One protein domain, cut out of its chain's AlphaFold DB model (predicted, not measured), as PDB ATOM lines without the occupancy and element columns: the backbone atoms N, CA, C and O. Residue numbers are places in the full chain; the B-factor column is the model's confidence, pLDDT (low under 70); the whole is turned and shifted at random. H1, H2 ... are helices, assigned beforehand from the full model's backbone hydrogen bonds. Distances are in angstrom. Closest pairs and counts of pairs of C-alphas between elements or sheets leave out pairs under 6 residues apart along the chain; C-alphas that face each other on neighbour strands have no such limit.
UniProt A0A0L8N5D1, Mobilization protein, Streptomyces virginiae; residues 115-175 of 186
ATOM      1  N   LEU A 115     207.958  87.677 208.792       79.25
ATOM      2  CA  LEU A 115     207.039  86.576 209.104       79.25
ATOM      3  C   LEU A 115     206.698  86.461 210.598       79.25
ATOM      4  O   LEU A 115     205.616  85.993 210.954       79.25
ATOM      5  N   SER A 116     207.620  86.844 211.485       75.31
ATOM      6  CA  SER A 116     207.364  86.853 212.928       75.31
ATOM      7  C   SER A 116     206.465  88.024 213.330       75.31
ATOM      8  O   SER A 116     205.530  87.837 214.112       75.31
ATOM      9  N   GLU A 117     206.673  89.196 212.724       81.50
ATOM     10  CA  GLU A 117     205.816  90.370 212.901       81.50
ATOM     11  C   GLU A 117     204.401  90.123 212.370       81.50
ATOM     12  O   GLU A 117     203.431  90.409 213.071       81.50
ATOM     13  N   ASP A 118     204.260  89.515 211.194       79.31
ATOM     14  CA  ASP A 118     202.952  89.203 210.610       79.31
ATOM     15  C   ASP A 118     202.150  88.238 211.489       79.31
ATOM     16  O   ASP A 118     200.962  88.462 211.755       79.31
ATOM     17  N   ARG A 119     202.798  87.194 212.028       80.50
ATOM     18  CA  ARG A 119     202.161  86.296 213.008       80.50
ATOM     19  C   ARG A 119     201.762  87.041 214.275       80.50
ATOM     20  O   ARG A 119     200.651  86.834 214.766       80.50
ATOM     21  N   ARG A 120     202.633  87.911 214.799       83.06
ATOM     22  CA  ARG A 120     202.349  88.716 215.997       83.06
ATOM     23  C   ARG A 120     201.138  89.615 215.772       83.06
ATOM     24  O   ARG A 120     200.210  89.591 216.579       83.06
ATOM     25  N   ARG A 121     201.101  90.348 214.657       84.12
ATOM     26  CA  ARG A 121     199.976  91.213 214.264       84.12
ATOM     27  C   ARG A 121     198.685  90.420 214.117       84.12
ATOM     28  O   ARG A 121     197.672  90.803 214.697       84.12
ATOM     29  N   THR A 122     198.741  89.279 213.434       86.88
ATOM     30  CA  THR A 122     197.590  88.380 213.268       86.88
ATOM     31  C   THR A 122     197.062  87.894 214.618       86.88
ATOM     32  O   THR A 122     195.855  87.900 214.857       86.88
ATOM     33  N   HIS A 123     197.954  87.512 215.534       89.00
ATOM     34  CA  HIS A 123     197.568  87.059 216.866       89.00
ATOM     35  C   HIS A 123     196.932  88.180 217.701       89.00
ATOM     36  O   HIS A 123     195.904  87.965 218.345       89.00
ATOM     37  N   VAL A 124     197.504  89.388 217.662       90.50
ATOM     38  CA  VAL A 124     196.950  90.568 218.344       90.50
ATOM     39  C   VAL A 124     195.561  90.903 217.803       90.50
ATOM     40  O   VAL A 124     194.630  91.063 218.594       90.50
ATOM     41  N   PHE A 125     195.406  90.936 216.478       88.25
ATOM     42  CA  PHE A 125     194.122  91.175 215.825       88.25
ATOM     43  C   PHE A 125     193.086  90.118 216.227       88.25
ATOM     44  O   PHE A 125     192.009  90.459 216.715       88.25
ATOM     45  N   ARG A 126     193.436  88.828 216.134       92.12
ATOM     46  CA  ARG A 126     192.559  87.722 216.553       92.12
ATOM     47  C   ARG A 126     192.117  87.870 218.008       92.12
ATOM     48  O   ARG A 126     190.938  87.709 218.309       92.12
ATOM     49  N   ALA A 127     193.042  88.189 218.911       91.88
ATOM     50  CA  ALA A 127     192.728  88.370 220.324       91.88
ATOM     51  C   ALA A 127     191.790  89.567 220.562       91.88
ATOM     52  O   ALA A 127     190.904  89.494 221.414       91.88
ATOM     53  N   GLN A 128     191.959  90.661 219.817       92.94
ATOM     54  CA  GLN A 128     191.065  91.819 219.884       92.94
ATOM     55  C   GLN A 128     189.657  91.471 219.395       92.94
ATOM     56  O   GLN A 128     188.693  91.751 220.110       92.94
ATOM     57  N   VAL A 129     189.537  90.811 218.241       92.12
ATOM     58  CA  VAL A 129     188.244  90.387 217.681       92.12
ATOM     59  C   VAL A 129     187.518  89.447 218.642       92.12
ATOM     60  O   VAL A 129     186.365  89.698 218.981       92.12
ATOM     61  N   LEU A 130     188.202  88.426 219.171       93.19
ATOM     62  CA  LEU A 130     187.600  87.484 220.123       93.19
ATOM     63  C   LEU A 130     187.095  88.174 221.395       93.19
ATOM     64  O   LEU A 130     186.023  87.829 221.891       93.19
ATOM     65  N   ARG A 131     187.815  89.180 221.912       93.25
ATOM     66  CA  ARG A 131     187.333  89.969 223.057       93.25
ATOM     67  C   ARG A 131     186.053  90.736 222.734       93.25
ATOM     68  O   ARG A 131     185.156  90.767 223.573       93.25
ATOM     69  N   GLN A 132     185.950  91.324 221.542       90.62
ATOM     70  CA  GLN A 132     184.730  92.025 221.131       90.62
ATOM     71  C   GLN A 132     183.561  91.056 220.940       90.62
ATOM     72  O   GLN A 132     182.482  91.302 221.475       90.62
ATOM     73  N   CYS A 133     183.783  89.916 220.281       88.25
ATOM     74  CA  CYS A 133     182.766  88.871 220.144       88.25
ATOM     75  C   CYS A 133     182.280  88.367 221.508       88.25
ATOM     76  O   CYS A 133     181.076  88.246 221.716       88.25
ATOM     77  N   ASN A 134     183.189  88.148 222.463       87.94
ATOM     78  CA  ASN A 134     182.817  87.745 223.819       87.94
ATOM     79  C   ASN A 134     181.965  88.809 224.518       87.94
ATOM     80  O   ASN A 134     180.975  88.471 225.159       87.94
ATOM     81  N   ARG A 135     182.304  90.095 224.370       90.00
ATOM     82  CA  ARG A 135     181.515  91.191 224.948       90.00
ATOM     83  C   ARG A 135     180.107  91.254 224.349       90.00
ATOM     84  O   ARG A 135     179.141  91.381 225.093       90.00
ATOM     85  N   ILE A 136     179.992  91.113 223.028       86.94
ATOM     86  CA  ILE A 136     178.699  91.048 222.333       86.94
ATOM     87  C   ILE A 136     177.895  89.840 222.827       86.94
ATOM     88  O   ILE A 136     176.736  89.992 223.200       86.94
ATOM     89  N   GLY A 137     178.517  88.662 222.903       85.62
ATOM     90  CA  GLY A 137     177.868  87.442 223.383       85.62
ATOM     91  C   GLY A 137     177.357  87.561 224.822       85.62
ATOM     92  O   GLY A 137     176.232  87.160 225.108       85.62
ATOM     93  N   VAL A 138     178.139  88.171 225.720       87.69
ATOM     94  CA  VAL A 138     177.712  88.442 227.104       87.69
ATOM     95  C   VAL A 138     176.501  89.375 227.133       87.69
ATOM     96  O   VAL A 138     175.533  89.069 227.828       87.69
ATOM     97  N   ASN A 139     176.517  90.463 226.360       83.94
ATOM     98  CA  ASN A 139     175.394  91.398 226.291       83.94
ATOM     99  C   ASN A 139     174.125  90.724 225.742       83.94
ATOM    100  O   ASN A 139     173.054  90.870 226.327       83.94
ATOM    101  N   ILE A 140     174.242  89.931 224.670       80.12
ATOM    102  CA  ILE A 140     173.115  89.167 224.106       80.12
ATOM    103  C   ILE A 140     172.548  88.204 225.151       80.12
ATOM    104  O   ILE A 140     171.336  88.130 225.331       80.12
ATOM    105  N   ASN A 141     173.408  87.498 225.886       81.25
ATOM    106  CA  ASN A 141     172.972  86.579 226.932       81.25
ATOM    107  C   ASN A 141     172.281  87.308 228.102       81.25
ATOM    108  O   ASN A 141     171.340  86.777 228.686       81.25
ATOM    109  N   GLN A 142     172.707  88.530 228.439       81.19
ATOM    110  CA  GLN A 142     172.024  89.368 229.431       81.19
ATOM    111  C   GLN A 142     170.636  89.801 228.949       81.19
ATOM    112  O   GLN A 142     169.680  89.675 229.709       81.19
ATOM    113  N   ILE A 143     170.512  90.235 227.690       78.44
ATOM    114  CA  ILE A 143     169.219  90.579 227.079       78.44
ATOM    115  C   ILE A 143     168.302  89.353 227.072       78.44
ATOM    116  O   ILE A 143     167.168  89.430 227.534       78.44
ATOM    117  N   ALA A 144     168.808  88.199 226.635       80.12
ATOM    118  CA  ALA A 144     168.048  86.955 226.625       80.12
ATOM    119  C   ALA A 144     167.571  86.566 228.033       80.12
ATOM    120  O   ALA A 144     166.426  86.157 228.200       80.12
ATOM    121  N   ARG A 145     168.413  86.715 229.061       77.69
ATOM    122  CA  ARG A 145     168.009  86.454 230.452       77.69
ATOM    123  C   ARG A 145     166.976  87.449 230.965       77.69
ATOM    124  O   ARG A 145     166.054  87.027 231.647       77.69
ATOM    125  N   ALA A 146     167.121  88.734 230.649       75.88
ATOM    126  CA  ALA A 146     166.158  89.759 231.042       75.88
ATOM    127  C   ALA A 146     164.795  89.547 230.369       75.88
ATOM    128  O   ALA A 146     163.768  89.764 230.996       75.88
ATOM    129  N   LEU A 147     164.783  89.082 229.117       70.62
ATOM    130  CA  LEU A 147     163.557  88.767 228.382       70.62
ATOM    131  C   LEU A 147     162.864  87.492 228.864       70.62
ATOM    132  O   LEU A 147     161.646  87.397 228.764       70.62
ATOM    133  N   ASN A 148     163.631  86.514 229.345       72.69
ATOM    134  CA  ASN A 148     163.107  85.233 229.821       72.69
ATOM    135  C   ASN A 148     162.864  85.198 231.338       72.69
ATOM    136  O   ASN A 148     162.497  84.149 231.858       72.69
ATOM    137  N   SER A 149     163.109  86.290 232.068       69.69
ATOM    138  CA  SER A 149     162.756  86.361 233.484       69.69
ATOM    139  C   SER A 149     161.305  86.819 233.646       69.69
ATOM    140  O   SER A 149     160.852  87.742 232.966       69.69
ATOM    141  N   ASP A 150     160.593  86.216 234.602       59.09
ATOM    142  CA  ASP A 150     159.183  86.498 234.944       59.09
ATOM    143  C   ASP A 150     158.942  87.917 235.521       59.09
ATOM    144  O   ASP A 150     157.870  88.229 236.033       59.09
ATOM    145  N   LEU A 151     159.951  88.791 235.456       57.09
ATOM    146  CA  LEU A 151     159.957  90.182 235.919       57.09
ATOM    147  C   LEU A 151     159.907  91.185 234.756       57.09
ATOM    148  O   LEU A 151     160.193  92.364 234.954       57.09
ATOM    149  N   THR A 152     159.578  90.740 233.541       57.56
ATOM    150  CA  THR A 152     159.454  91.617 232.373       57.56
ATOM    151  C   THR A 152     158.241  92.543 232.540       57.56
ATOM    152  O   THR A 152     157.107  92.061 232.542       57.56
ATOM    153  N   PRO A 153     158.417  93.877 232.654       58.31
ATOM    154  CA  PRO A 153     157.299  94.800 232.526       58.31
ATOM    155  C   PRO A 153     156.702  94.633 231.118       58.31
ATOM    156  O   PRO A 153     157.468  94.416 230.173       58.31
ATOM    157  N   PRO A 154     155.375  94.758 230.943       58.34
ATOM    158  CA  PRO A 154     154.674  94.393 229.705       58.34
ATOM    159  C   PRO A 154     155.076  95.190 228.446       58.34
ATOM    160  O   PRO A 154     154.544  94.933 227.375       58.34
ATOM    161  N   ASP A 155     156.041  96.105 228.545       68.56
ATOM    162  CA  ASP A 155     156.416  97.068 227.505       68.56
ATOM    163  C   ASP A 155     157.863  96.892 226.979       68.56
ATOM    164  O   ASP A 155     158.336  97.657 226.145       68.56
ATOM    165  N   ILE A 156     158.620  95.883 227.442       70.94
ATOM    166  CA  ILE A 156     160.044  95.727 227.063       70.94
ATOM    167  C   ILE A 156     160.251  95.364 225.586       70.94
ATOM    168  O   ILE A 156     161.238  95.788 224.990       70.94
ATOM    169  N   ARG A 157     159.336  94.593 224.984       67.38
ATOM    170  CA  ARG A 157     159.424  94.250 223.555       67.38
ATOM    171  C   ARG A 157     159.254  95.494 222.688       67.38
ATOM    172  O   ARG A 157     160.096  95.737 221.838       67.38
ATOM    173  N   GLN A 158     158.271  96.333 223.013       66.69
ATOM    174  CA  GLN A 158     158.041  97.609 222.338       66.69
ATOM    175  C   GLN A 158     159.253  98.545 222.462       66.69
ATOM    176  O   GLN A 158     159.668  99.145 221.478       66.69
ATOM    177  N   ARG A 159     159.899  98.608 223.636       70.88
ATOM    178  CA  ARG A 159     161.139  99.390 223.819       70.88
ATOM    179  C   ARG A 159     162.337  98.840 223.044       70.88
ATOM    180  O   ARG A 159     163.199  99.613 222.635       70.88
ATOM    181  N   LEU A 160     162.428  97.522 222.868       77.94
ATOM    182  CA  LEU A 160     163.479  96.906 222.056       77.94
ATOM    183  C   LEU A 160     163.239  97.111 220.560       77.94
ATOM    184  O   LEU A 160     164.214  97.331 219.846       77.94
ATOM    185  N   ASP A 161     161.985  97.094 220.115       75.75
ATOM    186  CA  ASP A 161     161.613  97.436 218.740       75.75
ATOM    187  C   ASP A 161     161.925  98.918 218.459       75.75
ATOM    188  O   ASP A 161     162.631  99.220 217.501       75.75
ATOM    189  N   GLU A 162     161.565  99.833 219.371       74.81
ATOM    190  CA  GLU A 162     161.941 101.256 219.282       74.81
ATOM    191  C   GLU A 162     163.469 101.454 219.222       74.81
ATOM    192  O   GLU A 162     163.968 102.262 218.438       74.81
ATOM    193  N   LEU A 163     164.238 100.715 220.033       83.19
ATOM    194  CA  LEU A 163     165.704 100.762 220.001       83.19
ATOM    195  C   LEU A 163     166.264 100.204 218.685       83.19
ATOM    196  O   LEU A 163     167.240 100.743 218.159       83.19
ATOM    197  N   HIS A 164     165.680  99.118 218.172       85.00
ATOM    198  CA  HIS A 164     166.064  98.520 216.899       85.00
ATOM    199  C   HIS A 164     165.850  99.506 215.750       85.00
ATOM    200  O   HIS A 164     166.791  99.749 214.995       85.00
ATOM    201  N   ASP A 165     164.684 100.145 215.687       83.81
ATOM    202  CA  ASP A 165     164.356 101.157 214.680       83.81
ATOM    203  C   ASP A 165     165.328 102.347 214.736       83.81
ATOM    204  O   ASP A 165     165.804 102.830 213.707       83.81
ATOM    205  N   LEU A 166     165.709 102.781 215.942       82.25
ATOM    206  CA  LEU A 166     166.666 103.874 216.139       82.25
ATOM    207  C   LEU A 166     168.079 103.486 215.670       82.25
ATOM    208  O   LEU A 166     168.777 104.286 215.042       82.25
ATOM    209  N   LEU A 167     168.507 102.248 215.930       85.88
ATOM    210  CA  LEU A 167     169.782 101.725 215.435       85.88
ATOM    211  C   LEU A 167     169.778 101.539 213.913       85.88
ATOM    212  O   LEU A 167     170.803 101.806 213.283       85.88
ATOM    213  N   VAL A 168     168.652 101.130 213.323       86.62
ATOM    214  CA  VAL A 168     168.472 101.065 211.865       86.62
ATOM    215  C   VAL A 168     168.601 102.462 211.266       86.62
ATOM    216  O   VAL A 168     169.445 102.645 210.391       86.62
ATOM    217  N   LEU A 169     167.901 103.461 211.811       84.62
ATOM    218  CA  LEU A 169     167.986 104.852 211.360       84.62
ATOM    219  C   LEU A 169     169.418 105.399 211.438       84.62
ATOM    220  O   LEU A 169     169.916 105.992 210.481       84.62
ATOM    221  N   ILE A 170     170.116 105.169 212.555       77.94
ATOM    222  CA  ILE A 170     171.525 105.565 212.700       77.94
ATOM    223  C   ILE A 170     172.381 104.846 211.658       77.94
ATOM    224  O   ILE A 170     173.239 105.467 211.034       77.94
ATOM    225  N   SER A 171     172.156 103.549 211.443       82.06
ATOM    226  CA  SER A 171     172.916 102.778 210.463       82.06
ATOM    227  C   SER A 171     172.686 103.264 209.034       82.06
ATOM    228  O   SER A 171     173.647 103.335 208.281       82.06
ATOM    229  N   GLU A 172     171.463 103.659 208.675       77.75
ATOM    230  CA  GLU A 172     171.122 104.239 207.374       77.75
ATOM    231  C   GLU A 172     171.756 105.619 207.200       77.75
ATOM    232  O   GLU A 172     172.397 105.871 206.183       77.75
ATOM    233  N   THR A 173     171.701 106.458 208.237       77.38
ATOM    234  CA  THR A 173     172.363 107.773 208.261       77.38
ATOM    235  C   THR A 173     173.884 107.638 208.109       77.38
ATOM    236  O   THR A 173     174.525 108.432 207.429       77.38
ATOM    237  N   LEU A 174     174.485 106.607 208.713       71.94
ATOM    238  CA  LEU A 174     175.912 106.291 208.559       71.94
ATOM    239  C   LEU A 174     176.230 105.568 207.235       71.94
ATOM    240  O   LEU A 174     177.392 105.522 206.827       71.94
ATOM    241  N   ARG A 175     175.219 104.987 206.573       66.00
ATOM    242  CA  ARG A 175     175.299 104.291 205.277       66.00
ATOM    243  C   ARG A 175     175.070 105.221 204.086       66.00
ATOM    244  O   ARG A 175     175.284 104.784 202.958       66.00
TER     245      ARG A 175
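What this domain is: This is residues 115 to 175 of the 186 residues of the protein "Mobilization protein" of Streptomyces virginiae (UniProt A0A0L8N5D1). Two helices make an open, flat V with unequal arms: the long H1 and the shorter H2 come near each other at the loop of residues 148 to 155 and spread apart towards their far ends. The printed part has 61 residues, with two named helices in the order H1, H2 and no named strand; the class is all helix. It is extended, with a radius of gyration of the C-alphas of 17.9 A and spans of 57 by 32 by 7 A.

How they stand to each other: Begin with H1, residues 115 to 147, and go on to H2, residues 156 to 175. They are close but not clearly touching, and their closest C-alphas, those of Leu 147 and Ile 156, are 7.9 A apart. They run opposite ways at a shallow tilt of 34 degrees, only just short of steep. In H1 and H2 every O i to N i+4 pair is within hydrogen-bond range.

Where its parts are: Find C-alpha 115 at (207.039, 86.576, 209.104); from there H1 runs 47.6 A to C-alpha 147. H2 runs 27.9 A from C-alpha 156 to C-alpha 175 at (175.299, 104.291, 205.277).

The domain as a whole: The two C-alphas farthest apart, Leu 115 and Pro 154, are 56.8 A apart. The printed part has no cut, and the link of 8 residues is short. Look for pLDDT under 70 at residues 149 to 155, 157 to 158 and 175.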